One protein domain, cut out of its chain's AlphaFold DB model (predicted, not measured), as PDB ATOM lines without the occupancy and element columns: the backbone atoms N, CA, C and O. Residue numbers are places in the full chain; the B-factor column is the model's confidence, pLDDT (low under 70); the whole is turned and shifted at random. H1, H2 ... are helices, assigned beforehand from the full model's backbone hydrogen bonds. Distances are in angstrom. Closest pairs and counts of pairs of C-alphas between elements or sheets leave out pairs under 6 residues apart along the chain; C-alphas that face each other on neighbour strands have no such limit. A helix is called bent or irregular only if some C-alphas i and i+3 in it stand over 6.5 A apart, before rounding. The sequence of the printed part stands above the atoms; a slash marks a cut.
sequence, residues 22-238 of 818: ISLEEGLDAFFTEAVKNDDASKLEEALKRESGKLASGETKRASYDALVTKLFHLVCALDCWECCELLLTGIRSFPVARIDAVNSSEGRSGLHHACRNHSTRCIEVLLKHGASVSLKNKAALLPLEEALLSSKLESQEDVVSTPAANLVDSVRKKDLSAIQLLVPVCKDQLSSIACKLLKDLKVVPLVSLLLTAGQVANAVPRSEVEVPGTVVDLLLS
ATOM      1  N   ILE A  22       0.332  27.921  20.908       57.94
ATOM      2  CA  ILE A  22      -0.632  26.818  21.056       57.94
ATOM      3  C   ILE A  22       0.090  25.519  21.461       57.94
ATOM      4  O   ILE A  22      -0.344  24.818  22.374       57.94
ATOM      5  N   SER A  23       1.260  25.250  20.865       64.50
ATOM      6  CA  SER A  23       2.077  24.058  21.151       64.50
ATOM      7  C   SER A  23       2.666  24.002  22.574       64.50
ATOM      8  O   SER A  23       3.137  22.946  23.008       64.50
ATOM      9  N   LEU A  24       2.647  25.119  23.314       69.69
ATOM     10  CA  LEU A  24       3.032  25.184  24.728       69.69
ATOM     11  C   LEU A  24       1.827  24.999  25.665       69.69
ATOM     12  O   LEU A  24       2.007  24.497  26.775       69.69
ATOM     13  N   GLU A  25       0.616  25.352  25.223       69.62
ATOM     14  CA  GLU A  25      -0.633  25.121  25.967       69.62
ATOM     15  C   GLU A  25      -1.129  23.666  25.868       69.62
ATOM     16  O   GLU A  25      -1.787  23.173  26.786       69.62
ATOM     17  N   GLU A  26      -0.790  22.953  24.788       68.50
ATOM     18  CA  GLU A  26      -1.188  21.557  24.570       68.50
ATOM     19  C   GLU A  26      -0.816  20.639  25.749       68.50
ATOM     20  O   GLU A  26       0.358  20.396  26.046       68.50
ATOM     21  N   GLY A  27      -1.831  20.066  26.403       66.50
ATOM     22  CA  GLY A  27      -1.661  19.129  27.516       66.50
ATOM     23  C   GLY A  27      -1.282  19.774  28.855       66.50
ATOM     24  O   GLY A  27      -0.655  19.105  29.676       66.50
ATOM     25  N   LEU A  28      -1.623  21.048  29.066       78.56
ATOM     26  CA  LEU A  28      -1.711  21.677  30.389       78.56
ATOM     27  C   LEU A  28      -3.183  21.804  30.812       78.56
ATOM     28  O   LEU A  28      -4.049  22.060  29.976       78.56
ATOM     29  N   ASP A  29      -3.471  21.672  32.110       80.50
ATOM     30  CA  ASP A  29      -4.833  21.873  32.618       80.50
ATOM     31  C   ASP A  29      -5.281  23.335  32.468       80.50
ATOM     32  O   ASP A  29      -4.485  24.271  32.602       80.50
ATOM     33  N   ALA A  30      -6.588  23.538  32.281       79.56
ATOM     34  CA  ALA A  30      -7.193  24.867  32.162       79.56
ATOM     35  C   ALA A  30      -6.852  25.794  33.346       79.56
ATOM     36  O   ALA A  30      -6.626  26.982  33.149       79.56
ATOM     37  N   PHE A  31      -6.733  25.252  34.564       80.69
ATOM     38  CA  PHE A  31      -6.372  26.031  35.756       80.69
ATOM     39  C   PHE A  31      -4.942  26.598  35.685       80.69
ATOM     40  O   PHE A  31      -4.700  27.728  36.102       80.69
ATOM     41  N   PHE A  32      -3.992  25.843  35.116       82.50
ATOM     42  CA  PHE A  32      -2.625  26.326  34.910       82.50
ATOM     43  C   PHE A  32      -2.565  27.391  33.811       82.50
ATOM     44  O   PHE A  32      -1.909  28.417  33.992       82.50
ATOM     45  N   THR A  33      -3.255  27.180  32.684       81.75
ATOM     46  CA  THR A  33      -3.249  28.159  31.584       81.75
ATOM     47  C   THR A  33      -4.014  29.435  31.945       81.75
ATOM     48  O   THR A  33      -3.572  30.518  31.567       81.75
ATOM     49  N   GLU A  34      -5.084  29.356  32.744       83.75
ATOM     50  CA  GLU A  34      -5.773  30.524  33.309       83.75
ATOM     51  C   GLU A  34      -4.890  31.292  34.304       83.75
ATOM     52  O   GLU A  34      -4.794  32.518  34.206       83.75
ATOM     53  N   ALA A  35      -4.216  30.602  35.235       83.25
ATOM     54  CA  ALA A  35      -3.313  31.248  36.189       83.25
ATOM     55  C   ALA A  35      -2.179  31.998  35.469       83.25
ATOM     56  O   ALA A  35      -1.948  33.172  35.755       83.25
ATOM     57  N   VAL A  36      -1.542  31.370  34.471       84.50
ATOM     58  CA  VAL A  36      -0.472  32.006  33.686       84.50
ATOM     59  C   VAL A  36      -0.999  33.159  32.826       84.50
ATOM     60  O   VAL A  36      -0.407  34.230  32.858       84.50
ATOM     61  N   LYS A  37      -2.130  33.022  32.115       83.38
ATOM     62  CA  LYS A  37      -2.694  34.119  31.291       83.38
ATOM     63  C   LYS A  37      -3.073  35.357  32.114       83.38
ATOM     64  O   LYS A  37      -2.966  36.486  31.628       83.38
ATOM     65  N   ASN A  38      -3.481  35.152  33.366       84.31
ATOM     66  CA  ASN A  38      -3.726  36.235  34.317       84.31
ATOM     67  C   ASN A  38      -2.452  36.737  35.022       84.31
ATOM     68  O   ASN A  38      -2.470  37.861  35.522       84.31
ATOM     69  N   ASP A  39      -1.342  35.990  34.970       84.69
ATOM     70  CA  ASP A  39      -0.084  36.246  35.700       84.69
ATOM     71  C   ASP A  39      -0.259  36.146  37.228       84.69
ATOM     72  O   ASP A  39       0.354  36.852  38.023       84.69
ATOM     73  N   ASP A  40      -1.168  35.262  37.642       86.69
ATOM     74  CA  ASP A  40      -1.554  35.076  39.035       86.69
ATOM     75  C   ASP A  40      -0.626  34.056  39.704       86.69
ATOM     76  O   ASP A  40      -0.907  32.853  39.776       86.69
ATOM     77  N   ALA A  41       0.509  34.561  40.191       85.06
ATOM     78  CA  ALA A  41       1.519  33.769  40.883       85.06
ATOM     79  C   ALA A  41       0.952  33.005  42.099       85.06
ATOM     80  O   ALA A  41       1.391  31.888  42.369       85.06
ATOM     81  N   SER A  42      -0.060  33.541  42.794       86.19
ATOM     82  CA  SER A  42      -0.698  32.869  43.936       86.19
ATOM     83  C   SER A  42      -1.566  31.680  43.507       86.19
ATOM     84  O   SER A  42      -1.457  30.603  44.099       86.19
ATOM     85  N   LYS A  43      -2.374  31.810  42.443       85.38
ATOM     86  CA  LYS A  43      -3.098  30.664  41.858       85.38
ATOM     87  C   LYS A  43      -2.135  29.622  41.286       85.38
ATOM     88  O   LYS A  43      -2.369  28.424  41.459       85.38
ATOM     89  N   LEU A  44      -1.045  30.056  40.644       85.88
ATOM     90  CA  LEU A  44      -0.005  29.158  40.135       85.88
ATOM     91  C   LEU A  44       0.683  28.391  41.277       85.88
ATOM     92  O   LEU A  44       0.863  27.177  41.179       85.88
ATOM     93  N   GLU A  45       0.995  29.062  42.388       85.31
ATOM     94  CA  GLU A  45       1.524  28.438  43.603       85.31
ATOM     95  C   GLU A  45       0.562  27.389  44.183       85.31
ATOM     96  O   GLU A  45       0.996  26.284  44.519       85.31
ATOM     97  N   GLU A  46      -0.742  27.675  44.278       84.62
ATOM     98  CA  GLU A  46      -1.712  26.668  44.722       84.62
ATOM     99  C   GLU A  46      -1.789  25.459  43.776       84.62
ATOM    100  O   GLU A  46      -1.888  24.319  44.238       84.62
ATOM    101  N   ALA A  47      -1.747  25.686  42.460       84.62
ATOM    102  CA  ALA A  47      -1.780  24.621  41.461       84.62
ATOM    103  C   ALA A  47      -0.549  23.702  41.576       84.62
ATOM    104  O   ALA A  47      -0.681  22.479  41.643       84.62
ATOM    105  N   LEU A  48       0.643  24.295  41.696       83.44
ATOM    106  CA  LEU A  48       1.896  23.567  41.901       83.44
ATOM    107  C   LEU A  48       1.909  22.816  43.241       83.44
ATOM    108  O   LEU A  48       2.345  21.666  43.285       83.44
ATOM    109  N   LYS A  49       1.362  23.400  44.320       83.44
ATOM    110  CA  LYS A  49       1.181  22.702  45.605       83.44
ATOM    111  C   LYS A  49       0.303  21.456  45.448       83.44
ATOM    112  O   LYS A  49       0.702  20.391  45.917       83.44
ATOM    113  N   ARG A  50      -0.835  21.553  44.746       82.69
ATOM    114  CA  ARG A  50      -1.738  20.412  44.481       82.69
ATOM    115  C   ARG A  50      -1.032  19.291  43.705       82.69
ATOM    116  O   ARG A  50      -1.073  18.144  44.148       82.69
ATOM    117  N   GLU A  51      -0.310  19.610  42.631       81.00
ATOM    118  CA  GLU A  51       0.465  18.609  41.873       81.00
ATOM    119  C   GLU A  51       1.650  18.030  42.663       81.00
ATOM    120  O   GLU A  51       1.940  16.837  42.561       81.00
ATOM    121  N   SER A  52       2.305  18.829  43.512       77.81
ATOM    122  CA  SER A  52       3.370  18.336  44.396       77.81
ATOM    123  C   SER A  52       2.849  17.348  45.451       77.81
ATOM    124  O   SER A  52       3.562  16.416  45.822       77.81
ATOM    125  N   GLY A  53       1.584  17.489  45.867       79.62
ATOM    126  CA  GLY A  53       0.892  16.523  46.722       79.62
ATOM    127  C   GLY A  53       0.712  15.167  46.036       79.62
ATOM    128  O   GLY A  53       1.048  14.144  46.629       79.62
ATOM    129  N   LYS A  54       0.292  15.158  44.762       79.69
ATOM    130  CA  LYS A  54       0.180  13.931  43.944       79.69
ATOM    131  C   LYS A  54       1.532  13.254  43.689       79.69
ATOM    132  O   LYS A  54       1.617  12.036  43.550       79.69
ATOM    133  N   LEU A  55       2.610  14.037  43.635       78.62
ATOM    134  CA  LEU A  55       3.971  13.503  43.563       78.62
ATOM    135  C   LEU A  55       4.380  12.842  44.892       78.62
ATOM    136  O   LEU A  55       5.045  11.808  44.880       78.62
ATOM    137  N   ALA A  56       3.972  13.413  46.030       78.50
ATOM    138  CA  ALA A  56       4.246  12.868  47.359       78.50
ATOM    139  C   ALA A  56       3.409  11.616  47.693       78.50
ATOM    140  O   ALA A  56       3.907  10.732  48.387       78.50
ATOM    141  N   SER A  57       2.180  11.496  47.174       80.69
ATOM    142  CA  SER A  57       1.372  10.265  47.256       80.69
ATOM    143  C   SER A  57       1.802   9.178  46.260       80.69
ATOM    144  O   SER A  57       1.371   8.032  46.378       80.69
ATOM    145  N   GLY A  58       2.669   9.508  45.294       76.31
ATOM    146  CA  GLY A  58       3.160   8.589  44.265       76.31
ATOM    147  C   GLY A  58       2.233   8.419  43.054       76.31
ATOM    148  O   GLY A  58       2.537   7.615  42.172       76.31
ATOM    149  N   GLU A  59       1.138   9.181  42.976       77.19
ATOM    150  CA  GLU A  59       0.218   9.205  41.829       77.19
ATOM    151  C   GLU A  59       0.903   9.729  40.557       77.19
ATOM    152  O   GLU A  59       0.688   9.195  39.465       77.19
ATOM    153  N   THR A  60       1.756  10.754  40.680       76.69
ATOM    154  CA  THR A  60       2.504  11.321  39.549       76.69
ATOM    155  C   THR A  60       3.985  10.942  39.594       76.69
ATOM    156  O   THR A  60       4.660  10.990  40.621       76.69
ATOM    157  N   LYS A  61       4.541  10.563  38.437       82.69
ATOM    158  CA  LYS A  61       5.977  10.265  38.307       82.69
ATOM    159  C   LYS A  61       6.776  11.565  38.292       82.69
ATOM    160  O   LYS A  61       6.445  12.472  37.532       82.69
ATOM    161  N   ARG A  62       7.899  11.613  39.020       80.19
ATOM    162  CA  ARG A  62       8.766  12.805  39.119       80.19
ATOM    163  C   ARG A  62       9.129  13.426  37.763       80.19
ATOM    164  O   ARG A  62       8.976  14.626  37.588       80.19
ATOM    165  N   ALA A  63       9.499  12.603  36.779       79.50
ATOM    166  CA  ALA A  63       9.810  13.062  35.422       79.50
ATOM    167  C   ALA A  63       8.623  13.737  34.697       79.50
ATOM    168  O   ALA A  63       8.839  14.596  33.850       79.50
ATOM    169  N   SER A  64       7.379  13.380  35.038       83.12
ATOM    170  CA  SER A  64       6.172  14.035  34.518       83.12
ATOM    171  C   SER A  64       5.965  15.408  35.156       83.12
ATOM    172  O   SER A  64       5.630  16.359  34.456       83.12
ATOM    173  N   TYR A  65       6.220  15.529  36.465       82.00
ATOM    174  CA  TYR A  65       6.174  16.807  37.181       82.00
ATOM    175  C   TYR A  65       7.261  17.771  36.675       82.00
ATOM    176  O   TYR A  65       6.970  18.919  36.353       82.00
ATOM    177  N   ASP A  66       8.502  17.300  36.518       82.19
ATOM    178  CA  ASP A  66       9.604  18.122  35.996       82.19
ATOM    179  C   ASP A  66       9.365  18.564  34.536       82.19
ATOM    180  O   ASP A  66       9.708  19.688  34.160       82.19
ATOM    181  N   ALA A  67       8.716  17.724  33.718       83.75
ATOM    182  CA  ALA A  67       8.283  18.095  32.369       83.75
ATOM    183  C   ALA A  67       7.146  19.137  32.373       83.75
ATOM    184  O   ALA A  67       7.174  20.062  31.560       83.75
ATOM    185  N   LEU A  68       6.185  19.028  33.299       86.00
ATOM    186  CA  LEU A  68       5.110  20.009  33.494       86.00
ATOM    187  C   LEU A  68       5.672  21.371  33.928       86.00
ATOM    188  O   LEU A  68       5.362  22.377  33.296       86.00
ATOM    189  N   VAL A  69       6.571  21.409  34.917       86.12
ATOM    190  CA  VAL A  69       7.248  22.649  35.346       86.12
ATOM    191  C   VAL A  69       8.056  23.266  34.199       86.12
ATOM    192  O   VAL A  69       8.012  24.478  34.003       86.12
ATOM    193  N   THR A  70       8.731  22.446  33.387       86.38
ATOM    194  CA  THR A  70       9.470  22.926  32.204       86.38
ATOM    195  C   THR A  70       8.533  23.526  31.145       86.38
ATOM    196  O   THR A  70       8.826  24.596  30.612       86.38
ATOM    197  N   LYS A  71       7.378  22.897  30.864       87.19
ATOM    198  CA  LYS A  71       6.345  23.467  29.976       87.19
ATOM    199  C   LYS A  71       5.818  24.805  30.498       87.19
ATOM    200  O   LYS A  71       5.803  25.773  29.741       87.19
ATOM    201  N   LEU A  72       5.430  24.862  31.775       87.62
ATOM    202  CA  LEU A  72       4.925  26.083  32.409       87.62
ATOM    203  C   LEU A  72       5.946  27.215  32.320       87.62
ATOM    204  O   LEU A  72       5.598  28.301  31.879       87.62
ATOM    205  N   PHE A  73       7.212  26.947  32.647       89.44
ATOM    206  CA  PHE A  73       8.290  27.930  32.555       89.44
ATOM    207  C   PHE A  73       8.445  28.508  31.137       89.44
ATOM    208  O   PHE A  73       8.559  29.724  30.983       89.44
ATOM    209  N   HIS A  74       8.374  27.678  30.090       88.69
ATOM    210  CA  HIS A  74       8.406  28.166  28.705       88.69
ATOM    211  C   HIS A  74       7.173  29.004  28.329       88.69
ATOM    212  O   HIS A  74       7.340  30.052  27.708       88.69
ATOM    213  N   LEU A  75       5.963  28.583  28.720       88.56
ATOM    214  CA  LEU A  75       4.719  29.323  28.460       88.56
ATOM    215  C   LEU A  75       4.709  30.687  29.174       88.56
ATOM    216  O   LEU A  75       4.401  31.709  28.571       88.56
ATOM    217  N   VAL A  76       5.125  30.705  30.442       89.44
ATOM    218  CA  VAL A  76       5.293  31.906  31.273       89.44
ATOM    219  C   VAL A  76       6.265  32.901  30.624       89.44
ATOM    220  O   VAL A  76       5.955  34.087  30.521       89.44
ATOM    221  N   CYS A  77       7.400  32.422  30.099       89.75
ATOM    222  CA  CYS A  77       8.348  33.253  29.349       89.75
ATOM    223  C   CYS A  77       7.764  33.792  28.027       89.75
ATOM    224  O   CYS A  77       8.053  34.925  27.641       89.75
ATOM    225  N   ALA A  78       6.950  32.998  27.323       87.00
ATOM    226  CA  ALA A  78       6.332  33.392  26.054       87.00
ATOM    227  C   ALA A  78       5.249  34.478  26.214       87.00
ATOM    228  O   ALA A  78       5.058  35.279  25.301       87.00
ATOM    229  N   LEU A  79       4.563  34.527  27.360       87.19
ATOM    230  CA  LEU A  79       3.421  35.420  27.607       87.19
ATOM    231  C   LEU A  79       3.766  36.701  28.408       87.19
ATOM    232  O   LEU A  79       2.868  37.482  28.718       87.19
ATOM    233  N   ASP A  80       5.053  36.937  28.697       87.50
ATOM    234  CA  ASP A  80       5.573  38.018  29.561       87.50
ATOM    235  C   ASP A  80       4.982  38.007  30.983       87.50
ATOM    236  O   ASP A  80       4.620  39.042  31.554       87.50
ATOM    237  N   CYS A  81       4.871  36.805  31.548       89.44
ATOM    238  CA  CYS A  81       4.287  36.571  32.861       89.44
ATOM    239  C   CYS A  81       5.361  36.621  33.962       89.44
ATOM    240  O   CYS A  81       5.883  35.586  34.385       89.44
ATOM    241  N   TRP A  82       5.801  37.819  34.357       86.19
ATOM    242  CA  TRP A  82       7.039  37.970  35.136       86.19
ATOM    243  C   TRP A  82       6.888  37.591  36.616       86.19
ATOM    244  O   TRP A  82       7.817  36.981  37.150       86.19
ATOM    245  N   GLU A  83       5.737  37.838  37.257       86.31
ATOM    246  CA  GLU A  83       5.467  37.367  38.624       86.31
ATOM    247  C   GLU A  83       5.471  35.829  38.673       86.31
ATOM    248  O   GLU A  83       6.108  35.219  39.539       86.31
ATOM    249  N   CYS A  84       4.832  35.183  37.690       86.75
ATOM    250  CA  CYS A  84       4.897  33.729  37.519       86.75
ATOM    251  C   CYS A  84       6.325  33.230  37.220       86.75
ATOM    252  O   CYS A  84       6.698  32.133  37.638       86.75
ATOM    253  N   CYS A  85       7.129  34.012  36.489       88.38
ATOM    254  CA  CYS A  85       8.500  33.656  36.116       88.38
ATOM    255  C   CYS A  85       9.441  33.681  37.324       88.38
ATOM    256  O   CYS A  85      10.187  32.724  37.535       88.38
ATOM    257  N   GLU A  86       9.372  34.734  38.144       87.19
ATOM    258  CA  GLU A  86      10.193  34.846  39.350       87.19
ATOM    259  C   GLU A  86       9.836  33.744  40.359       87.19
ATOM    260  O   GLU A  86      10.742  33.065  40.838       87.19
ATOM    261  N   LEU A  87       8.545  33.444  40.573       86.50
ATOM    262  CA  LEU A  87       8.115  32.348  41.456       86.50
ATOM    263  C   LEU A  87       8.648  30.969  41.022       86.50
ATOM    264  O   LEU A  87       9.031  30.156  41.866       86.50
ATOM    265  N   LEU A  88       8.703  30.697  39.713       86.44
ATOM    266  CA  LEU A  88       9.275  29.454  39.180       86.44
ATOM    267  C   LEU A  88      10.809  29.390  39.311       86.44
ATOM    268  O   LEU A  88      11.357  28.289  39.365       86.44
ATOM    269  N   LEU A  89      11.504  30.533  39.372       84.62
ATOM    270  CA  LEU A  89      12.970  30.616  39.447       84.62
ATOM    271  C   LEU A  89      13.512  30.698  40.879       84.62
ATOM    272  O   LEU A  89      14.491  30.025  41.188       84.62
ATOM    273  N   THR A  90      12.883  31.467  41.772       81.38
ATOM    274  CA  THR A  90      13.240  31.463  43.202       81.38
ATOM    275  C   THR A  90      12.774  30.181  43.885       81.38
ATOM    276  O   THR A  90      13.366  29.743  44.872       81.38
ATOM    277  N   GLY A  91      11.688  29.597  43.369       70.38
ATOM    278  CA  GLY A  91      10.947  28.537  44.027       70.38
ATOM    279  C   GLY A  91      10.295  29.000  45.333       70.38
ATOM    280  O   GLY A  91      10.362  30.160  45.747       70.38
ATOM    281  N   ILE A  92       9.682  28.035  46.009       62.72
ATOM    282  CA  ILE A  92       9.195  28.138  47.388       62.72
ATOM    283  C   ILE A  92      10.110  27.244  48.234       62.72
ATOM    284  O   ILE A  92      10.596  26.237  47.724       62.72
ATOM    285  N   ARG A  93      10.320  27.559  49.524       53.78
ATOM    286  CA  ARG A  93      11.311  26.941  50.451       53.78
ATOM    287  C   ARG A  93      11.309  25.396  50.607       53.78
ATOM    288  O   ARG A  93      12.060  24.881  51.428       53.78
ATOM    289  N   SER A  94      10.492  24.656  49.860       50.41
ATOM    290  CA  SER A  94      10.401  23.189  49.862       50.41
ATOM    291  C   SER A  94      10.297  22.556  48.455       50.41
ATOM    292  O   SER A  94      10.163  21.336  48.358       50.41
ATOM    293  N   PHE A  95      10.306  23.337  47.365       56.53
ATOM    294  CA  PHE A  95       9.877  22.880  46.031       56.53
ATOM    295  C   PHE A  95      10.783  23.397  44.894       56.53
ATOM    296  O   PHE A  95      11.506  24.372  45.086       56.53
ATOM    297  N   PRO A  96      10.838  22.703  43.736       54.94
ATOM    298  CA  PRO A  96      11.967  22.814  42.814       54.94
ATOM    299  C   PRO A  96      11.987  24.118  42.013       54.94
ATOM    300  O   PRO A  96      11.002  24.480  41.375       54.94
ATOM    301  N   VAL A  97      13.171  24.726  41.957       66.50
ATOM    302  CA  VAL A  97      13.545  25.755  40.981       66.50
ATOM    303  C   VAL A  97      13.428  25.191  39.561       66.50
ATOM    304  O   VAL A  97      14.012  24.147  39.248       66.50
ATOM    305  N   ALA A  98      12.705  25.891  38.687       73.56
ATOM    306  CA  ALA A  98      12.726  25.630  37.255       73.56
ATOM    307  C   ALA A  98      14.148  25.862  36.725       73.56
ATOM    308  O   ALA A  98      14.757  26.905  36.964       73.56
ATOM    309  N   ARG A  99      14.710  24.887  36.000       81.56
ATOM    310  CA  ARG A  99      16.046  25.043  35.412       81.56
ATOM    311  C   ARG A  99      15.996  26.163  34.373       81.56
ATOM    312  O   ARG A  99      15.391  25.987  33.321       81.56
ATOM    313  N   ILE A 100      16.661  27.279  34.661       84.12
ATOM    314  CA  ILE A 100      16.632  28.501  33.842       84.12
ATOM    315  C   ILE A 100      17.022  28.264  32.371       84.12
ATOM    316  O   ILE A 100      16.392  28.780  31.449       84.12
ATOM    317  N   ASP A 101      17.998  27.379  32.170       86.06
ATOM    318  CA  ASP A 101      18.523  26.940  30.877       86.06
ATOM    319  C   ASP A 101      17.897  25.610  30.389       86.06
ATOM    320  O   ASP A 101      18.447  24.932  29.520       86.06
ATOM    321  N   ALA A 102      16.738  25.204  30.927       86.31
ATOM    322  CA  ALA A 102      15.948  24.112  30.351       86.31
ATOM    323  C   ALA A 102      15.570  24.431  28.900       86.31
ATOM    324  O   ALA A 102      15.344  25.591  28.558       86.31
ATOM    325  N   VAL A 103      15.467  23.399  28.059       86.94
ATOM    326  CA  VAL A 103      15.134  23.523  26.632       86.94
ATOM    327  C   VAL A 103      13.953  22.634  26.251       86.94
ATOM    328  O   VAL A 103      13.862  21.491  26.703       86.94
ATOM    329  N   ASN A 104      13.066  23.133  25.386       84.06
ATOM    330  CA  ASN A 104      11.893  22.373  24.953       84.06
ATOM    331  C   ASN A 104      12.269  21.202  24.019       84.06
ATOM    332  O   ASN A 104      13.133  21.307  23.146       84.06
ATOM    333  N   SER A 105      11.589  20.060  24.174       79.06
ATOM    334  CA  SER A 105      11.866  18.851  23.380       79.06
ATOM    335  C   SER A 105      11.570  19.022  21.885       79.06
ATOM    336  O   SER A 105      12.175  18.337  21.056       79.06
ATOM    337  N   SER A 106      10.666  19.938  21.525       77.56
ATOM    338  CA  SER A 106      10.260  20.246  20.150       77.56
ATOM    339  C   SER A 106      11.345  21.002  19.375       77.56
ATOM    340  O   SER A 106      11.801  20.515  18.340       77.56
ATOM    341  N   GLU A 107      11.843  22.124  19.898       79.12
ATOM    342  CA  GLU A 107      12.660  23.091  19.141       79.12
ATOM    343  C   GLU A 107      14.054  23.335  19.738       79.12
ATOM    344  O   GLU A 107      14.905  23.953  19.099       79.12
ATOM    345  N   GLY A 108      14.319  22.853  20.957       84.69
ATOM    346  CA  GLY A 108      15.535  23.168  21.708       84.69
ATOM    347  C   GLY A 108      15.605  24.619  22.203       84.69
ATOM    348  O   GLY A 108      16.689  25.083  22.544       84.69
ATOM    349  N   ARG A 109      14.488  25.358  22.218       88.38
ATOM    350  CA  ARG A 109      14.425  26.732  22.746       88.38
ATOM    351  C   ARG A 109      14.436  26.720  24.271       88.38
ATOM    352  O   ARG A 109      13.680  25.960  24.875       88.38
ATOM    353  N   SER A 110      15.247  27.586  24.881       91.31
ATOM    354  CA  SER A 110      15.186  27.854  26.325       91.31
ATOM    355  C   SER A 110      14.089  28.862  26.688       91.31
ATOM    356  O   SER A 110      13.494  29.471  25.797       91.31
ATOM    357  N   GLY A 111      13.818  29.074  27.984       87.62
ATOM    358  CA  GLY A 111      12.895  30.130  28.440       87.62
ATOM    359  C   GLY A 111      13.249  31.501  27.847       87.62
ATOM    360  O   GLY A 111      12.398  32.163  27.254       87.62
ATOM    361  N   LEU A 112      14.542  31.846  27.858       89.62
ATOM    362  CA  LEU A 112      15.056  33.078  27.256       89.62
ATOM    363  C   LEU A 112      14.810  33.165  25.741       89.62
ATOM    364  O   LEU A 112      14.521  34.251  25.257       89.62
ATOM    365  N   HIS A 113      14.854  32.059  24.988       90.44
ATOM    366  CA  HIS A 113      14.533  32.088  23.552       90.44
ATOM    367  C   HIS A 113      13.061  32.450  23.294       90.44
ATOM    368  O   HIS A 113      12.787  33.234  22.389       90.44
ATOM    369  N   HIS A 114      12.124  31.909  24.080       88.44
ATOM    370  CA  HIS A 114      10.695  32.233  23.947       88.44
ATOM    371  C   HIS A 114      10.400  33.677  24.366       88.44
ATOM    372  O   HIS A 114       9.724  34.396  23.633       88.44
ATOM    373  N   ALA A 115      10.999  34.137  25.469       88.81
ATOM    374  CA  ALA A 115      10.913  35.534  25.895       88.81
ATOM    375  C   ALA A 115      11.490  36.499  24.836       88.81
ATOM    376  O   ALA A 115      10.876  37.511  24.511       88.81
ATOM    377  N   CYS A 116      12.629  36.153  24.226       89.31
ATOM    378  CA  CYS A 116      13.226  36.906  23.119       89.31
ATOM    379  C   CYS A 116      12.315  36.954  21.883       89.31
ATOM    380  O   CYS A 116      12.073  38.030  21.340       89.31
ATOM    381  N   ARG A 117      11.781  35.802  21.457       86.62
ATOM    382  CA  ARG A 117      10.891  35.664  20.292       86.62
ATOM    383  C   ARG A 117       9.648  36.549  20.399       86.62
ATOM    384  O   ARG A 117       9.274  37.200  19.423       86.62
ATOM    385  N   ASN A 118       9.044  36.594  21.586       85.94
ATOM    386  CA  ASN A 118       7.818  37.342  21.848       85.94
ATOM    387  C   ASN A 118       8.057  38.762  22.395       85.94
ATOM    388  O   ASN A 118       7.082  39.487  22.587       85.94
ATOM    389  N   HIS A 119       9.311  39.206  22.556       87.25
ATOM    390  CA  HIS A 119       9.687  40.495  23.174       87.25
ATOM    391  C   HIS A 119       9.118  40.676  24.593       87.25
ATOM    392  O   HIS A 119       8.660  41.751  24.965       87.25
ATOM    393  N   SER A 120       9.153  39.610  25.390       88.69
ATOM    394  CA  SER A 120       8.734  39.588  26.794       88.69
ATOM    395  C   SER A 120       9.767  40.306  27.675       88.69
ATOM    396  O   SER A 120      10.633  39.671  28.278       88.69
ATOM    397  N   THR A 121       9.744  41.642  27.682       87.56
ATOM    398  CA  THR A 121      10.773  42.492  28.307       87.56
ATOM    399  C   THR A 121      10.983  42.192  29.789       87.56
ATOM    400  O   THR A 121      12.122  41.991  30.210       87.56
ATOM    401  N   ARG A 122       9.903  42.079  30.569       88.81
ATOM    402  CA  ARG A 122       9.966  41.850  32.020       88.81
ATOM    403  C   ARG A 122      10.470  40.440  32.328       88.81
ATOM    404  O   ARG A 122      11.317  40.264  33.204       88.81
ATOM    405  N   CYS A 123      10.051  39.438  31.550       87.31
ATOM    406  CA  CYS A 123      10.646  38.102  31.640       87.31
ATOM    407  C   CYS A 123      12.139  38.087  31.260       87.31
ATOM    408  O   CYS A 123      12.908  37.388  31.916       87.31
ATOM    409  N   ILE A 124      12.582  38.852  30.253       89.81
ATOM    410  CA  ILE A 124      14.011  38.952  29.894       89.81
ATOM    411  C   ILE A 124      14.824  39.533  31.059       89.81
ATOM    412  O   ILE A 124      15.870  38.975  31.388       89.81
ATOM    413  N   GLU A 125      14.344  40.586  31.725       87.88
ATOM    414  CA  GLU A 125      15.012  41.159  32.904       87.88
ATOM    415  C   GLU A 125      15.140  40.143  34.049       87.88
ATOM    416  O   GLU A 125      16.240  39.939  34.569       87.88
ATOM    417  N   VAL A 126      14.051  39.445  34.398       88.56
ATOM    418  CA  VAL A 126      14.054  38.404  35.444       88.56
ATOM    419  C   VAL A 126      14.999  37.248  35.088       88.56
ATOM    420  O   VAL A 126      15.731  36.766  35.955       88.56
ATOM    421  N   LEU A 127      15.040  36.818  33.824       89.25
ATOM    422  CA  LEU A 127      15.928  35.746  33.360       89.25
ATOM    423  C   LEU A 127      17.407  36.162  33.385       89.25
ATOM    424  O   LEU A 127      18.251  35.392  33.845       89.25
ATOM    425  N   LEU A 128      17.736  37.378  32.941       88.75
ATOM    426  CA  LEU A 128      19.110  37.894  32.981       88.75
ATOM    427  C   LEU A 128      19.585  38.121  34.428       88.75
ATOM    428  O   LEU A 128      20.711  37.751  34.756       88.75
ATOM    429  N   LYS A 129      18.712  38.623  35.314       87.56
ATOM    430  CA  LYS A 129      18.944  38.754  36.769       87.56
ATOM    431  C   LYS A 129      19.312  37.418  37.429       87.56
ATOM    432  O   LYS A 129      20.160  37.397  38.316       87.56
ATOM    433  N   HIS A 130      18.709  36.314  36.984       86.44
ATOM    434  CA  HIS A 130      18.998  34.959  37.472       86.44
ATOM    435  C   HIS A 130      20.095  34.221  36.669       86.44
ATOM    436  O   HIS A 130      20.349  33.044  36.923       86.44
ATOM    437  N   GLY A 131      20.774  34.890  35.727       85.69
ATOM    438  CA  GLY A 131      21.943  34.347  35.021       85.69
ATOM    439  C   GLY A 131      21.646  33.438  33.820       85.69
ATOM    440  O   GLY A 131      22.472  32.585  33.502       85.69
ATOM    441  N   ALA A 132      20.498  33.597  33.150       88.69
ATOM    442  CA  ALA A 132      20.146  32.816  31.955       88.69
ATOM    443  C   ALA A 132      21.210  32.923  30.844       88.69
ATOM    444  O   ALA A 132      21.674  34.017  30.506       88.69
ATOM    445  N   SER A 133      21.566  31.799  30.216       86.94
ATOM    446  CA  SER A 133      22.681  31.774  29.267       86.94
ATOM    447  C   SER A 133      22.298  32.323  27.889       86.94
ATOM    448  O   SER A 133      21.732  31.635  27.034       86.94
ATOM    449  N   VAL A 134      22.735  33.558  27.621       86.62
ATOM    450  CA  VAL A 134      22.651  34.221  26.302       86.62
ATOM    451  C   VAL A 134      23.423  33.497  25.185       86.62
ATOM    452  O   VAL A 134      23.314  33.868  24.022       86.62
ATOM    453  N   SER A 135      24.231  32.482  25.515       86.06
ATOM    454  CA  SER A 135      25.073  31.734  24.566       86.06
ATOM    455  C   SER A 135      24.456  30.432  24.042       86.06
ATOM    456  O   SER A 135      24.989  29.835  23.100       86.06
ATOM    457  N   LEU A 136      23.343  29.984  24.636       87.31
ATOM    458  CA  LEU A 136      22.644  28.772  24.211       87.31
ATOM    459  C   LEU A 136      22.091  28.905  22.794       87.31
ATOM    460  O   LEU A 136      21.713  29.989  22.361       87.31
ATOM    461  N   LYS A 137      22.004  27.776  22.089       87.44
ATOM    462  CA  LYS A 137      21.461  27.716  20.731       87.44
ATOM    463  C   LYS A 137      20.331  26.706  20.632       87.44
ATOM    464  O   LYS A 137      20.468  25.582  21.114       87.44
ATOM    465  N   ASN A 138      19.252  27.096  19.960       87.12
ATOM    466  CA  ASN A 138      18.144  26.201  19.629       87.12
ATOM    467  C   ASN A 138      18.531  25.190  18.518       87.12
ATOM    468  O   ASN A 138      19.635  25.238  17.965       87.12
ATOM    469  N   LYS A 139      17.619  24.282  18.133       85.31
ATOM    470  CA  LYS A 139      17.868  23.294  17.056       85.31
ATOM    471  C   LYS A 139      18.133  23.925  15.680       85.31
ATOM    472  O   LYS A 139      18.761  23.284  14.843       85.31
ATOM    473  N   ALA A 140      17.697  25.165  15.448       81.50
ATOM    474  CA  ALA A 140      17.994  25.941  14.241       81.50
ATOM    475  C   ALA A 140      19.342  26.697  14.320       81.50
ATOM    476  O   ALA A 140      19.667  27.489  13.434       81.50
ATOM    477  N   ALA A 141      20.135  26.458  15.373       84.38
ATOM    478  CA  ALA A 141      21.393  27.138  15.669       84.38
ATOM    479  C   ALA A 141      21.273  28.676  15.759       84.38
ATOM    480  O   ALA A 141      22.236  29.393  15.456       84.38
ATOM    481  N   LEU A 142      20.101  29.174  16.174       85.56
ATOM    482  CA  LEU A 142      19.889  30.577  16.537       85.56
ATOM    483  C   LEU A 142      20.258  30.812  18.005       85.56
ATOM    484  O   LEU A 142      20.031  29.936  18.837       85.56
ATOM    485  N   LEU A 143      20.801  31.992  18.298       88.88
ATOM    486  CA  LEU A 143      20.979  32.536  19.654       88.88
ATOM    487  C   LEU A 143      19.698  33.276  20.112       88.88
ATOM    488  O   LEU A 143      18.915  33.684  19.251       88.88
ATOM    489  N   PRO A 144      19.494  33.568  21.414       86.81
ATOM    490  CA  PRO A 144      18.306  34.289  21.884       86.81
ATOM    491  C   PRO A 144      18.160  35.675  21.239       86.81
ATOM    492  O   PRO A 144      17.087  36.029  20.760       86.81
ATOM    493  N   LEU A 145      19.266  36.423  21.116       87.38
ATOM    494  CA  LEU A 145      19.281  37.713  20.419       87.38
ATOM    495  C   LEU A 145      19.003  37.571  18.908       87.38
ATOM    496  O   LEU A 145      18.376  38.448  18.326       87.38
ATOM    497  N   GLU A 146      19.400  36.467  18.265       86.31
ATOM    498  CA  GLU A 146      19.028  36.207  16.864       86.31
ATOM    499  C   GLU A 146      17.533  35.883  16.719       86.31
ATOM    500  O   GLU A 146      16.910  36.340  15.768       86.31
ATOM    501  N   GLU A 147      16.938  35.145  17.662       86.31
ATOM    502  CA  GLU A 147      15.498  34.843  17.684       86.31
ATOM    503  C   GLU A 147      14.653  36.108  17.953       86.31
ATOM    504  O   GLU A 147      13.637  36.305  17.289       86.31
ATOM    505  N   ALA A 148      15.099  37.014  18.837       86.38
ATOM    506  CA  ALA A 148      14.485  38.340  18.996       86.38
ATOM    507  C   ALA A 148      14.564  39.155  17.696       86.38
ATOM    508  O   ALA A 148      13.557  39.681  17.222       86.38
ATOM    509  N   LEU A 149      15.755  39.231  17.091       85.69
ATOM    510  CA  LEU A 149      16.010  39.997  15.868       85.69
ATOM    511  C   LEU A 149      15.279  39.440  14.633       85.69
ATOM    512  O   LEU A 149      14.960  40.211  13.735       85.69
ATOM    513  N   LEU A 150      14.989  38.137  14.583       84.56
ATOM    514  CA  LEU A 150      14.275  37.465  13.485       84.56
ATOM    515  C   LEU A 150      12.784  37.206  13.788       84.56
ATOM    516  O   LEU A 150      12.139  36.423  13.092       84.56
ATOM    517  N   SER A 151      12.233  37.846  14.820       84.25
ATOM    518  CA  SER A 151      10.819  37.734  15.196       84.25
ATOM    519  C   SER A 151       9.871  38.437  14.211       84.25
ATOM    520  O   SER A 151      10.172  39.506  13.675       84.25
ATOM    521  N   SER A 152       8.662  37.890  14.053       76.62
ATOM    522  CA  SER A 152       7.587  38.468  13.226       76.62
ATOM    523  C   SER A 152       7.177  39.880  13.665       76.62
ATOM    524  O   SER A 152       6.794  40.696  12.831       76.62
ATOM    525  N   LYS A 153       7.323  40.220  14.955       74.94
ATOM    526  CA  LYS A 153       7.090  41.582  15.472       74.94
ATOM    527  C   LYS A 153       7.998  42.622  14.797       74.94
ATOM    528  O   LYS A 153       7.575  43.755  14.556       74.94
ATOM    529  N   LEU A 154       9.225  42.243  14.423       73.06
ATOM    530  CA  LEU A 154      10.152  43.117  13.699       73.06
ATOM    531  C   LEU A 154       9.930  43.123  12.188       73.06
ATOM    532  O   LEU A 154      10.266  44.124  11.559       73.06
ATOM    533  N   GLU A 155       9.275  42.125  11.599       67.75
ATOM    534  CA  GLU A 155       8.984  42.123  10.162       67.75
ATOM    535  C   GLU A 155       8.040  43.275   9.768       67.75
ATOM    536  O   GLU A 155       7.030  43.558  10.415       67.75
ATOM    537  N   SER A 156       8.412  44.016   8.727       61.84
ATOM    538  CA  SER A 156       7.584  45.044   8.092       61.84
ATOM    539  C   SER A 156       7.061  44.492   6.772       61.84
ATOM    540  O   SER A 156       7.851  43.988   5.978       61.84
ATOM    541  N   GLN A 157       5.765  44.649   6.495       53.69
ATOM    542  CA  GLN A 157       5.185  44.329   5.178       53.69
ATOM    543  C   GLN A 157       5.610  45.322   4.075       53.69
ATOM    544  O   GLN A 157       5.212  45.178   2.925       53.69
ATOM    545  N   GLU A 158       6.396  46.344   4.421       56.56
ATOM    546  CA  GLU A 158       6.933  47.338   3.497       56.56
ATOM    547  C   GLU A 158       8.028  46.745   2.593       56.56
ATOM    548  O   GLU A 158       8.978  46.122   3.077       56.56
ATOM    549  N   ASP A 159       7.952  47.019   1.286       63.00
ATOM    550  CA  ASP A 159       9.010  46.686   0.329       63.00
ATOM    551  C   ASP A 159      10.303  47.459   0.653       63.00
ATOM    552  O   ASP A 159      10.502  48.625   0.297       63.00
ATOM    553  N   VAL A 160      11.232  46.773   1.319       68.50
ATOM    554  CA  VAL A 160      12.536  47.298   1.769       68.50
ATOM    555  C   VAL A 160      13.363  47.907   0.623       68.50
ATOM    556  O   VAL A 160      14.190  48.787   0.850       68.50
ATOM    557  N   VAL A 161      13.141  47.457  -0.614       64.19
ATOM    558  CA  VAL A 161      13.819  47.951  -1.824       64.19
ATOM    559  C   VAL A 161      13.289  49.323  -2.276       64.19
ATOM    560  O   VAL A 161      14.066  50.129  -2.784       64.19
ATOM    561  N   SER A 162      11.994  49.608  -2.099       68.56
ATOM    562  CA  SER A 162      11.349  50.836  -2.602       68.56
ATOM    563  C   SER A 162      11.210  51.941  -1.549       68.56
ATOM    564  O   SER A 162      11.146  53.122  -1.900       68.56
ATOM    565  N   THR A 163      11.195  51.595  -0.261       73.38
ATOM    566  CA  THR A 163      11.063  52.566   0.839       73.38
ATOM    567  C   THR A 163      12.284  53.491   0.975       73.38
ATOM    568  O   THR A 163      13.424  53.045   0.838       73.38
ATOM    569  N   PRO A 164      12.118  54.793   1.287       73.81
ATOM    570  CA  PRO A 164      13.228  55.669   1.675       73.81
ATOM    571  C   PRO A 164      13.906  55.204   2.975       73.81
ATOM    572  O   PRO A 164      13.240  54.712   3.882       73.81
ATOM    573  N   ALA A 165      15.227  55.389   3.104       71.88
ATOM    574  CA  ALA A 165      15.969  54.892   4.273       71.88
ATOM    575  C   ALA A 165      15.548  55.565   5.589       71.88
ATOM    576  O   ALA A 165      15.473  54.897   6.617       71.88
ATOM    577  N   ALA A 166      15.215  56.861   5.552       71.88
ATOM    578  CA  ALA A 166      14.667  57.574   6.705       71.88
ATOM    579  C   ALA A 166      13.326  56.967   7.147       71.88
ATOM    580  O   ALA A 166      13.165  56.627   8.314       71.88
ATOM    581  N   ASN A 167      12.411  56.729   6.199       77.00
ATOM    582  CA  ASN A 167      11.116  56.103   6.472       77.00
ATOM    583  C   ASN A 167      11.283  54.707   7.087       77.00
ATOM    584  O   ASN A 167      10.595  54.400   8.053       77.00
ATOM    585  N   LEU A 168      12.220  53.893   6.582       77.94
ATOM    586  CA  LEU A 168      12.515  52.572   7.145       77.94
ATOM    587  C   LEU A 168      13.069  52.683   8.577       77.94
ATOM    588  O   LEU A 168      12.594  51.992   9.476       77.94
ATOM    589  N   VAL A 169      14.025  53.589   8.818       76.00
ATOM    590  CA  VAL A 169      14.575  53.864  10.157       76.00
ATOM    591  C   VAL A 169      13.489  54.334  11.130       76.00
ATOM    592  O   VAL A 169      13.464  53.874  12.270       76.00
ATOM    593  N   ASP A 170      12.570  55.198  10.700       77.62
ATOM    594  CA  ASP A 170      11.481  55.693  11.545       77.62
ATOM    595  C   ASP A 170      10.320  54.694  11.690       77.62
ATOM    596  O   ASP A 170       9.630  54.714  12.708       77.62
ATOM    597  N   SER A 171      10.126  53.784  10.729       78.50
ATOM    598  CA  SER A 171       9.232  52.624  10.860       78.50
ATOM    599  C   SER A 171       9.768  51.672  11.938       78.50
ATOM    600  O   SER A 171       9.042  51.315  12.863       78.50
ATOM    601  N   VAL A 172      11.077  51.377  11.929       80.31
ATOM    602  CA  VAL A 172      11.739  50.584  12.983       80.31
ATOM    603  C   VAL A 172      11.772  51.317  14.331       80.31
ATOM    604  O   VAL A 172      11.537  50.690  15.358       80.31
ATOM    605  N   ARG A 173      11.976  52.643  14.360       79.38
ATOM    606  CA  ARG A 173      11.925  53.466  15.590       79.38
ATOM    607  C   ARG A 173      10.564  53.411  16.299       79.38
ATOM    608  O   ARG A 173      10.515  53.612  17.508       79.38
ATOM    609  N   LYS A 174       9.474  53.181  15.559       79.81
ATOM    610  CA  LYS A 174       8.109  53.035  16.102       79.81
ATOM    611  C   LYS A 174       7.812  51.632  16.639       79.81
ATOM    612  O   LYS A 174       6.763  51.445  17.250       79.81
ATOM    613  N   LYS A 175       8.682  50.650  16.389       83.06
ATOM    614  CA  LYS A 175       8.547  49.298  16.939       83.06
ATOM    615  C   LYS A 175       9.125  49.231  18.345       83.06
ATOM    616  O   LYS A 175       9.996  50.017  18.709       83.06
ATOM    617  N   ASP A 176       8.656  48.253  19.113       79.44
ATOM    618  CA  ASP A 176       9.309  47.890  20.363       79.44
ATOM    619  C   ASP A 176      10.715  47.339  20.065       79.44
ATOM    620  O   ASP A 176      10.896  46.449  19.228       79.44
ATOM    621  N   LEU A 177      11.712  47.926  20.725       83.00
ATOM    622  CA  LEU A 177      13.119  47.534  20.672       83.00
ATOM    623  C   LEU A 177      13.669  47.220  22.075       83.00
ATOM    624  O   LEU A 177      14.851  46.900  22.196       83.00
ATOM    625  N   SER A 178      12.855  47.301  23.132       83.12
ATOM    626  CA  SER A 178      13.309  47.220  24.524       83.12
ATOM    627  C   SER A 178      13.922  45.861  24.861       83.12
ATOM    628  O   SER A 178      14.973  45.807  25.497       83.12
ATOM    629  N   ALA A 179      13.378  44.763  24.325       83.50
ATOM    630  CA  ALA A 179      13.991  43.438  24.447       83.50
ATOM    631  C   ALA A 179      15.415  43.387  23.846       83.50
ATOM    632  O   ALA A 179      16.318  42.784  24.423       83.50
ATOM    633  N   ILE A 180      15.652  44.066  22.718       85.44
ATOM    634  CA  ILE A 180      16.980  44.149  22.084       85.44
ATOM    635  C   ILE A 180      17.906  45.071  22.893       85.44
ATOM    636  O   ILE A 180      19.078  44.740  23.079       85.44
ATOM    637  N   GLN A 181      17.394  46.196  23.407       83.06
ATOM    638  CA  GLN A 181      18.151  47.130  24.252       83.06
ATOM    639  C   GLN A 181      18.689  46.463  25.528       83.06
ATOM    640  O   GLN A 181      19.808  46.772  25.929       83.06
ATOM    641  N   LEU A 182      17.941  45.528  26.123       83.38
ATOM    642  CA  LEU A 182      18.380  44.734  27.280       83.38
ATOM    643  C   LEU A 182      19.465  43.702  26.920       83.38
ATOM    644  O   LEU A 182      20.396  43.480  27.692       83.38
ATOM    645  N   LEU A 183      19.370  43.077  25.742       82.81
ATOM    646  CA  LEU A 183      20.266  41.991  25.324       82.81
ATOM    647  C   LEU A 183      21.604  42.480  24.746       82.81
ATOM    648  O   LEU A 183      22.638  41.858  24.986       82.81
ATOM    649  N   VAL A 184      21.619  43.582  23.989       82.25
ATOM    650  CA  VAL A 184      22.833  44.100  23.321       82.25
ATOM    651  C   VAL A 184      24.002  44.373  24.293       82.25
ATOM    652  O   VAL A 184      25.120  43.967  23.969       82.25
ATOM    653  N   PRO A 185      23.804  44.969  25.489       76.94
ATOM    654  CA  PRO A 185      24.871  45.160  26.477       76.94
ATOM    655  C   PRO A 185      25.454  43.864  27.060       76.94
ATOM    656  O   PRO A 185      26.605  43.877  27.494       76.94
ATOM    657  N   VAL A 186      24.686  42.767  27.065       80.75
ATOM    658  CA  VAL A 186      25.099  41.453  27.598       80.75
ATOM    659  C   VAL A 186      25.768  40.602  26.513       80.75
ATOM    660  O   VAL A 186      26.736  39.892  26.772       80.75
ATOM    661  N   CYS A 187      25.306  40.706  25.266       78.56
ATOM    662  CA  CYS A 187      25.760  39.879  24.146       78.56
ATOM    663  C   CYS A 187      27.034  40.383  23.432       78.56
ATOM    664  O   CYS A 187      27.288  39.921  22.317       78.56
ATOM    665  N   LYS A 188      27.821  41.309  24.016       71.06
ATOM    666  CA  LYS A 188      28.918  42.060  23.349       71.06
ATOM    667  C   LYS A 188      29.772  41.208  22.395       71.06
ATOM    668  O   LYS A 188      29.791  41.482  21.194       71.06
ATOM    669  N   ASP A 189      30.389  40.140  22.900       70.38
ATOM    670  CA  ASP A 189      31.261  39.210  22.159       70.38
ATOM    671  C   ASP A 189      30.594  38.569  20.927       70.38
ATOM    672  O   ASP A 189      31.250  38.219  19.944       70.38
ATOM    673  N   GLN A 190      29.271  38.394  20.969       75.56
ATOM    674  CA  GLN A 190      28.500  37.697  19.942       75.56
ATOM    675  C   GLN A 190      27.976  38.639  18.851       75.56
ATOM    676  O   GLN A 190      27.726  38.179  17.732       75.56
ATOM    677  N   LEU A 191      27.846  39.943  19.133       74.81
ATOM    678  CA  LEU A 191      27.282  40.941  18.209       74.81
ATOM    679  C   LEU A 191      27.978  40.929  16.845       74.81
ATOM    680  O   LEU A 191      27.311  40.949  15.812       74.81
ATOM    681  N   SER A 192      29.306  40.798  16.831       66.25
ATOM    682  CA  SER A 192      30.109  40.689  15.609       66.25
ATOM    683  C   SER A 192      29.722  39.478  14.751       66.25
ATOM    684  O   SER A 192      29.588  39.592  13.532       66.25
ATOM    685  N   SER A 193      29.485  38.317  15.374       75.50
ATOM    686  CA  SER A 193      29.035  37.104  14.676       75.50
ATOM    687  C   SER A 193      27.595  37.237  14.174       75.50
ATOM    688  O   SER A 193      27.307  36.844  13.042       75.50
ATOM    689  N   ILE A 194      26.708  37.807  14.994       77.56
ATOM    690  CA  ILE A 194      25.285  38.009  14.683       77.56
ATOM    691  C   ILE A 194      25.134  38.973  13.499       77.56
ATOM    692  O   ILE A 194      24.495  38.632  12.501       77.56
ATOM    693  N   ALA A 195      25.803  40.130  13.540       71.88
ATOM    694  CA  ALA A 195      25.831  41.088  12.435       71.88
ATOM    695  C   ALA A 195      26.376  40.446  11.146       71.88
ATOM    696  O   ALA A 195      25.777  40.592  10.082       71.88
ATOM    697  N   CYS A 196      27.447  39.645  11.238       65.06
ATOM    698  CA  CYS A 196      27.997  38.900  10.098       65.06
ATOM    699  C   CYS A 196      27.079  37.794   9.547       65.06
ATOM    700  O   CYS A 196      27.318  37.327   8.430       65.06
ATOM    701  N   LYS A 197      26.082  37.327  10.307       71.81
ATOM    702  CA  LYS A 197      25.055  36.375   9.853       71.81
ATOM    703  C   LYS A 197      23.938  37.132   9.131       71.81
ATOM    704  O   LYS A 197      23.736  36.913   7.941       71.81
ATOM    705  N   LEU A 198      23.358  38.139   9.791       75.06
ATOM    706  CA  LEU A 198      22.329  39.023   9.227       75.06
ATOM    707  C   LEU A 198      22.780  39.725   7.929       75.06
ATOM    708  O   LEU A 198      21.968  39.911   7.028       75.06
ATOM    709  N   LEU A 199      24.074  40.050   7.802       68.50
ATOM    710  CA  LEU A 199      24.679  40.573   6.569       68.50
ATOM    711  C   LEU A 199      24.709  39.563   5.416       68.50
ATOM    712  O   LEU A 199      24.448  39.938   4.278       68.50
ATOM    713  N   LYS A 200      25.020  38.288   5.682       66.81
ATOM    714  CA  LYS A 200      25.007  37.229   4.651       66.81
ATOM    715  C   LYS A 200      23.589  36.938   4.173       66.81
ATOM    716  O   LYS A 200      23.394  36.702   2.984       66.81
ATOM    717  N   ASP A 201      22.634  37.014   5.095       69.75
ATOM    718  CA  ASP A 201      21.212  36.772   4.851       69.75
ATOM    719  C   ASP A 201      20.468  38.046   4.381       69.75
ATOM    720  O   ASP A 201      19.256  38.014   4.167       69.75
ATOM    721  N   LEU A 202      21.191  39.169   4.224       70.31
ATOM    722  CA  LEU A 202      20.717  40.489   3.774       70.31
ATOM    723  C   LEU A 202      19.476  41.017   4.533       70.31
ATOM    724  O   LEU A 202      18.632  41.732   3.987       70.31
ATOM    725  N   LYS A 203      19.366  40.688   5.825       77.19
ATOM    726  CA  LYS A 203      18.218  41.021   6.682       77.19
ATOM    727  C   LYS A 203      18.286  42.471   7.182       77.19
ATOM    728  O   LYS A 203      18.803  42.740   8.264       77.19
ATOM    729  N   VAL A 204      17.730  43.401   6.399       75.38
ATOM    730  CA  VAL A 204      17.829  44.855   6.645       75.38
ATOM    731  C   VAL A 204      17.211  45.302   7.967       75.38
ATOM    732  O   VAL A 204      17.915  45.890   8.779       75.38
ATOM    733  N   VAL A 205      15.924  45.032   8.205       80.06
ATOM    734  CA  VAL A 205      15.228  45.538   9.403       80.06
ATOM    735  C   VAL A 205      15.879  45.064  10.713       80.06
ATOM    736  O   VAL A 205      16.196  45.927  11.528       80.06
ATOM    737  N   PRO A 206      16.208  43.770  10.905       82.81
ATOM    738  CA  PRO A 206      16.946  43.310  12.088       82.81
ATOM    739  C   PRO A 206      18.285  44.037  12.296       82.81
ATOM    740  O   PRO A 206      18.662  44.385  13.413       82.81
ATOM    741  N   LEU A 207      19.000  44.308  11.207       78.12
ATOM    742  CA  LEU A 207      20.308  44.954  11.215       78.12
ATOM    743  C   LEU A 207      20.211  46.467  11.502       78.12
ATOM    744  O   LEU A 207      21.056  47.013  12.209       78.12
ATOM    745  N   VAL A 208      19.140  47.128  11.050       78.06
ATOM    746  CA  VAL A 208      18.787  48.512  11.419       78.06
ATOM    747  C   VAL A 208      18.340  48.605  12.884       78.06
ATOM    748  O   VAL A 208      18.760  49.530  13.578       78.06
ATOM    749  N   SER A 209      17.583  47.629  13.398       81.62
ATOM    750  CA  SER A 209      17.244  47.528  14.827       81.62
ATOM    751  C   SER A 209      18.494  47.402  15.704       81.62
ATOM    752  O   SER A 209      18.601  48.059  16.742       81.62
ATOM    753  N   LEU A 210      19.473  46.600  15.270       79.88
ATOM    754  CA  LEU A 210      20.749  46.430  15.969       79.88
ATOM    755  C   LEU A 210      21.583  47.725  15.982       79.88
ATOM    756  O   LEU A 210      22.172  48.071  17.003       79.88
ATOM    757  N   LEU A 211      21.591  48.473  14.872       73.94
ATOM    758  CA  LEU A 211      22.247  49.784  14.773       73.94
ATOM    759  C   LEU A 211      21.584  50.841  15.667       73.94
ATOM    760  O   LEU A 211      22.285  51.576  16.362       73.94
ATOM    761  N   LEU A 212      20.247  50.901  15.673       74.00
ATOM    762  CA  LEU A 212      19.475  51.822  16.513       74.00
ATOM    763  C   LEU A 212      19.778  51.600  17.997       74.00
ATOM    764  O   LEU A 212      20.106  52.549  18.709       74.00
ATOM    765  N   THR A 213      19.721  50.346  18.449       74.25
ATOM    766  CA  THR A 213      19.944  49.992  19.858       74.25
ATOM    767  C   THR A 213      21.404  50.171  20.280       74.25
ATOM    768  O   THR A 213      21.657  50.806  21.303       74.25
ATOM    769  N   ALA A 214      22.379  49.735  19.472       66.69
ATOM    770  CA  ALA A 214      23.798  49.986  19.744       66.69
ATOM    771  C   ALA A 214      24.125  51.492  19.798       66.69
ATOM    772  O   ALA A 214      24.835  51.943  20.699       66.69
ATOM    773  N   GLY A 215      23.558  52.287  18.883       61.72
ATOM    774  CA  GLY A 215      23.697  53.744  18.876       61.72
ATOM    775  C   GLY A 215      23.037  54.431  20.077       61.72
ATOM    776  O   GLY A 215      23.559  55.430  20.565       61.72
ATOM    777  N   GLN A 216      21.922  53.908  20.598       60.88
ATOM    778  CA  GLN A 216      21.298  54.419  21.826       60.88
ATOM    779  C   GLN A 216      22.160  54.128  23.063       60.88
ATOM    780  O   GLN A 216      22.457  55.054  23.818       60.88
ATOM    781  N   VAL A 217      22.635  52.888  23.226       51.81
ATOM    782  CA  VAL A 217      23.525  52.492  24.337       51.81
ATOM    783  C   VAL A 217      24.807  53.340  24.352       51.81
ATOM    784  O   VAL A 217      25.226  53.802  25.412       51.81
ATOM    785  N   ALA A 218      25.370  53.651  23.180       49.56
ATOM    786  CA  ALA A 218      26.548  54.514  23.037       49.56
ATOM    787  C   ALA A 218      26.370  55.961  23.515       49.56
ATOM    788  O   ALA A 218      27.352  56.612  23.859       49.56
ATOM    789  N   ASN A 219      25.137  56.474  23.534       49.53
ATOM    790  CA  ASN A 219      24.845  57.821  24.027       49.53
ATOM    791  C   ASN A 219      24.511  57.846  25.531       49.53
ATOM    792  O   ASN A 219      24.535  58.919  26.130       49.53
ATOM    793  N   ALA A 220      24.206  56.693  26.138       44.16
ATOM    794  CA  ALA A 220      23.817  56.573  27.547       44.16
ATOM    795  C   ALA A 220      24.970  56.159  28.486       44.16
ATOM    796  O   ALA A 220      24.892  56.385  29.692       44.16
ATOM    797  N   VAL A 221      26.031  55.550  27.950       38.06
ATOM    798  CA  VAL A 221      27.196  55.054  28.706       38.06
ATOM    799  C   VAL A 221      28.383  56.022  28.538       38.06
ATOM    800  O   VAL A 221      28.580  56.546  27.438       38.06
ATOM    801  N   PRO A 222      29.191  56.296  29.586       35.66
ATOM    802  CA  PRO A 222      30.375  57.149  29.469       35.66
ATOM    803  C   PRO A 222      31.364  56.656  28.397       35.66
ATOM    804  O   PRO A 222      31.531  55.463  28.152       35.66
ATOM    805  N   ARG A 223      32.038  57.620  27.755       42.03
ATOM    806  CA  ARG A 223      32.708  57.495  26.442       42.03
ATOM    807  C   ARG A 223      33.987  56.632  26.406       42.03
ATOM    808  O   ARG A 223      34.755  56.745  25.458       42.03
ATOM    809  N   SER A 224      34.232  55.806  27.421       36.38
ATOM    810  CA  SER A 224      35.440  54.984  27.592       36.38
ATOM    811  C   SER A 224      35.234  53.477  27.381       36.38
ATOM    812  O   SER A 224      36.222  52.765  27.266       36.38
ATOM    813  N   GLU A 225      33.991  52.979  27.326       35.09
ATOM    814  CA  GLU A 225      33.701  51.523  27.333       35.09
ATOM    815  C   GLU A 225      32.929  51.001  26.104       35.09
ATOM    816  O   GLU A 225      32.550  49.826  26.050       35.09
ATOM    817  N   VAL A 226      32.631  51.862  25.124       40.34
ATOM    818  CA  VAL A 226      31.615  51.579  24.093       40.34
ATOM    819  C   VAL A 226      32.214  51.385  22.696       40.34
ATOM    820  O   VAL A 226      31.876  52.086  21.749       40.34
ATOM    821  N   GLU A 227      33.077  50.378  22.551       45.84
ATOM    822  CA  GLU A 227      33.607  49.932  21.245       45.84
ATOM    823  C   GLU A 227      32.506  49.368  20.319       45.84
ATOM    824  O   GLU A 227      32.571  49.472  19.093       45.84
ATOM    825  N   VAL A 228      31.459  48.797  20.927       47.19
ATOM    826  CA  VAL A 228      30.375  48.018  20.300       47.19
ATOM    827  C   VAL A 228      29.777  48.612  19.004       47.19
ATOM    828  O   VAL A 228      29.649  47.865  18.029       47.19
ATOM    829  N   PRO A 229      29.396  49.906  18.924       48.22
ATOM    830  CA  PRO A 229      28.757  50.464  17.731       48.22
ATOM    831  C   PRO A 229      29.758  50.636  16.589       48.22
ATOM    832  O   PRO A 229      29.402  50.425  15.430       48.22
ATOM    833  N   GLY A 230      31.011  50.974  16.924       52.84
ATOM    834  CA  GLY A 230      32.116  51.043  15.975       52.84
ATOM    835  C   GLY A 230      32.311  49.693  15.297       52.84
ATOM    836  O   GLY A 230      32.251  49.621  14.076       52.84
ATOM    837  N   THR A 231      32.397  48.612  16.078       58.12
ATOM    838  CA  THR A 231      32.565  47.243  15.564       58.12
ATOM    839  C   THR A 231      31.439  46.819  14.616       58.12
ATOM    840  O   THR A 231      31.715  46.285  13.541       58.12
ATOM    841  N   VAL A 232      30.167  47.075  14.952       60.62
ATOM    842  CA  VAL A 232      29.039  46.722  14.064       60.62
ATOM    843  C   VAL A 232      29.068  47.553  12.774       60.62
ATOM    844  O   VAL A 232      28.887  46.999  11.687       60.62
ATOM    845  N   VAL A 233      29.352  48.856  12.861       60.97
ATOM    846  CA  VAL A 233      29.438  49.742  11.688       60.97
ATOM    847  C   VAL A 233      30.671  49.441  10.826       60.97
ATOM    848  O   VAL A 233      30.561  49.462   9.604       60.97
ATOM    849  N   ASP A 234      31.812  49.058  11.402       57.00
ATOM    850  CA  ASP A 234      32.991  48.604  10.653       57.00
ATOM    851  C   ASP A 234      32.759  47.259   9.954       57.00
ATOM    852  O   ASP A 234      33.204  47.077   8.819       57.00
ATOM    853  N   LEU A 235      32.027  46.323  10.565       59.81
ATOM    854  CA  LEU A 235      31.631  45.070   9.905       59.81
ATOM    855  C   LEU A 235      30.680  45.325   8.726       59.81
ATOM    856  O   LEU A 235      30.809  44.694   7.676       59.81
ATOM    857  N   LEU A 236      29.783  46.304   8.851       63.00
ATOM    858  CA  LEU A 236      28.916  46.754   7.759       63.00
ATOM    859  C   LEU A 236      29.713  47.425   6.637       63.00
ATOM    860  O   LEU A 236      29.585  47.056   5.467       63.00
ATOM    861  N   LEU A 237      30.589  48.366   6.985       59.88
ATOM    862  CA  LEU A 237      31.429  49.078   6.028       59.88
ATOM    863  C   LEU A 237      32.469  48.166   5.366       59.88
ATOM    864  O   LEU A 237      32.788  48.400   4.211       59.88
ATOM    865  N   SER A 238      32.970  47.118   6.023       58.38
ATOM    866  CA  SER A 238      33.907  46.147   5.422       58.38
ATOM    867  C   SER A 238      33.228  45.022   4.627       58.38
ATOM    868  O   SER A 238      33.886  44.341   3.837       58.38
TER     869      SER A 238
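This is residues 22 to 238 of the 818 residues of the protein "RRM domain-containing protein" of Selaginella moellendorffii (UniProt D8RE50). This is a long slab of helices stacked one after another. At one end the hairpin of H3 and H4 makes the tip, with H1, H2 and H5 packed round H4; short helices H6, H7, H8 and H10 fill the middle; at the other end H11, H12 and H13 make an up-and-down bundle, with H9 packed on H12. Look for 217 residues with thirteen named helices, H1 to H13 in that order along the chain, and no named strand: an all-helix domain. Its outline is elongated, with spans of 64 by 39 by 28 A, and compact by its radius of gyration of the C-alphas, 19.5 A; residues 219 to 225 stick out near the bundle.

Begin at H4, residues 62 to 78, which with 17 residues is one of the two longest helices. Its residues 62 to 65 touch residues 51 to 55 of H3, residues 41 to 56, in a hairpin at a shallow tilt of 15 degrees, opposite ways; the closest C-alphas, of Leu 55 and Arg 62, are 6.6 A apart. Residues 71 to 75 of H4 touch H1, residues 22 to 25, with C-alphas 24 and 75 closest at 5.8 A. H2, residues 30 to 38, touches residues 41 to 47 of H3 in a hairpin at 30 degrees, a shallow tilt, with C-alphas 35 and 44 closest at 5.6 A. Residues 73 to 77 of H4 touch H5, residues 82 to 90, in a hairpin whose tilt of 37 degrees is only just steep; C-alphas 76 and 85 are closest, at 6.1 A. Now go inward: residues 73 to 78 of H4 touch H6, residues 111 to 118, with C-alphas 77 and 115 closest at 4.9 A. H6 touches H8, residues 144 to 149, at a shallow tilt of 2 degrees, the same way, with C-alphas 116 and 148 closest at 4.5 A. H6 also forms a hairpin with H7, residues 121 to 129, where C-alphas 115 and 124 are closest at 6.1 A. H7 touches H10, residues 178 to 183, with C-alphas 121 and 179 closest at 5.1 A. Residues 210 to 217 of H12, residues 204 to 220, touch H10 about perpendicular at 77 degrees, with C-alphas 181 and 213 closest at 5.5 A. H9, residues 165 to 173, touches residues 205 to 212 of H12, with C-alphas 172 and 209 closest at 6.6 A. H11, residues 188 to 200, and H13, residues 228 to 238, form with H12 a bundle that goes up and down, each helix against the one before; H11 touches H13 with C-alphas 192 and 232 closest at 6.3 A. H11 is irregular, but only just: C-alphas 189 and 192 are 6.8 A apart. Each O i to N i+4 pair is within hydrogen-bond range in H2 to H10 and H13; in H11 it is 6 of 9 and in H12 12 of 13, and H1 is too short for such a pair.

Find C-alpha 22 at (-0.632, 26.818, 21.056), where H1 begins. C-alpha 62 at (8.766, 12.805, 39.119) opens H4, which runs 24.5 A; H3 runs 22.1 A, H11 19.7 A and H12 24.7 A. H13 runs 15.4 A and ends at C-alpha 238, (33.907, 46.147, 5.422).

The C-alphas farthest apart, of Ser 57 and Pro 164, are 65.4 A apart. The printed part has no cut. Long links join H5 to H6, H7 to H8 and H8 to H9. The mean pLDDT of the printed part is 76.8; 50 residues are under 70, among them residues 214 to 238.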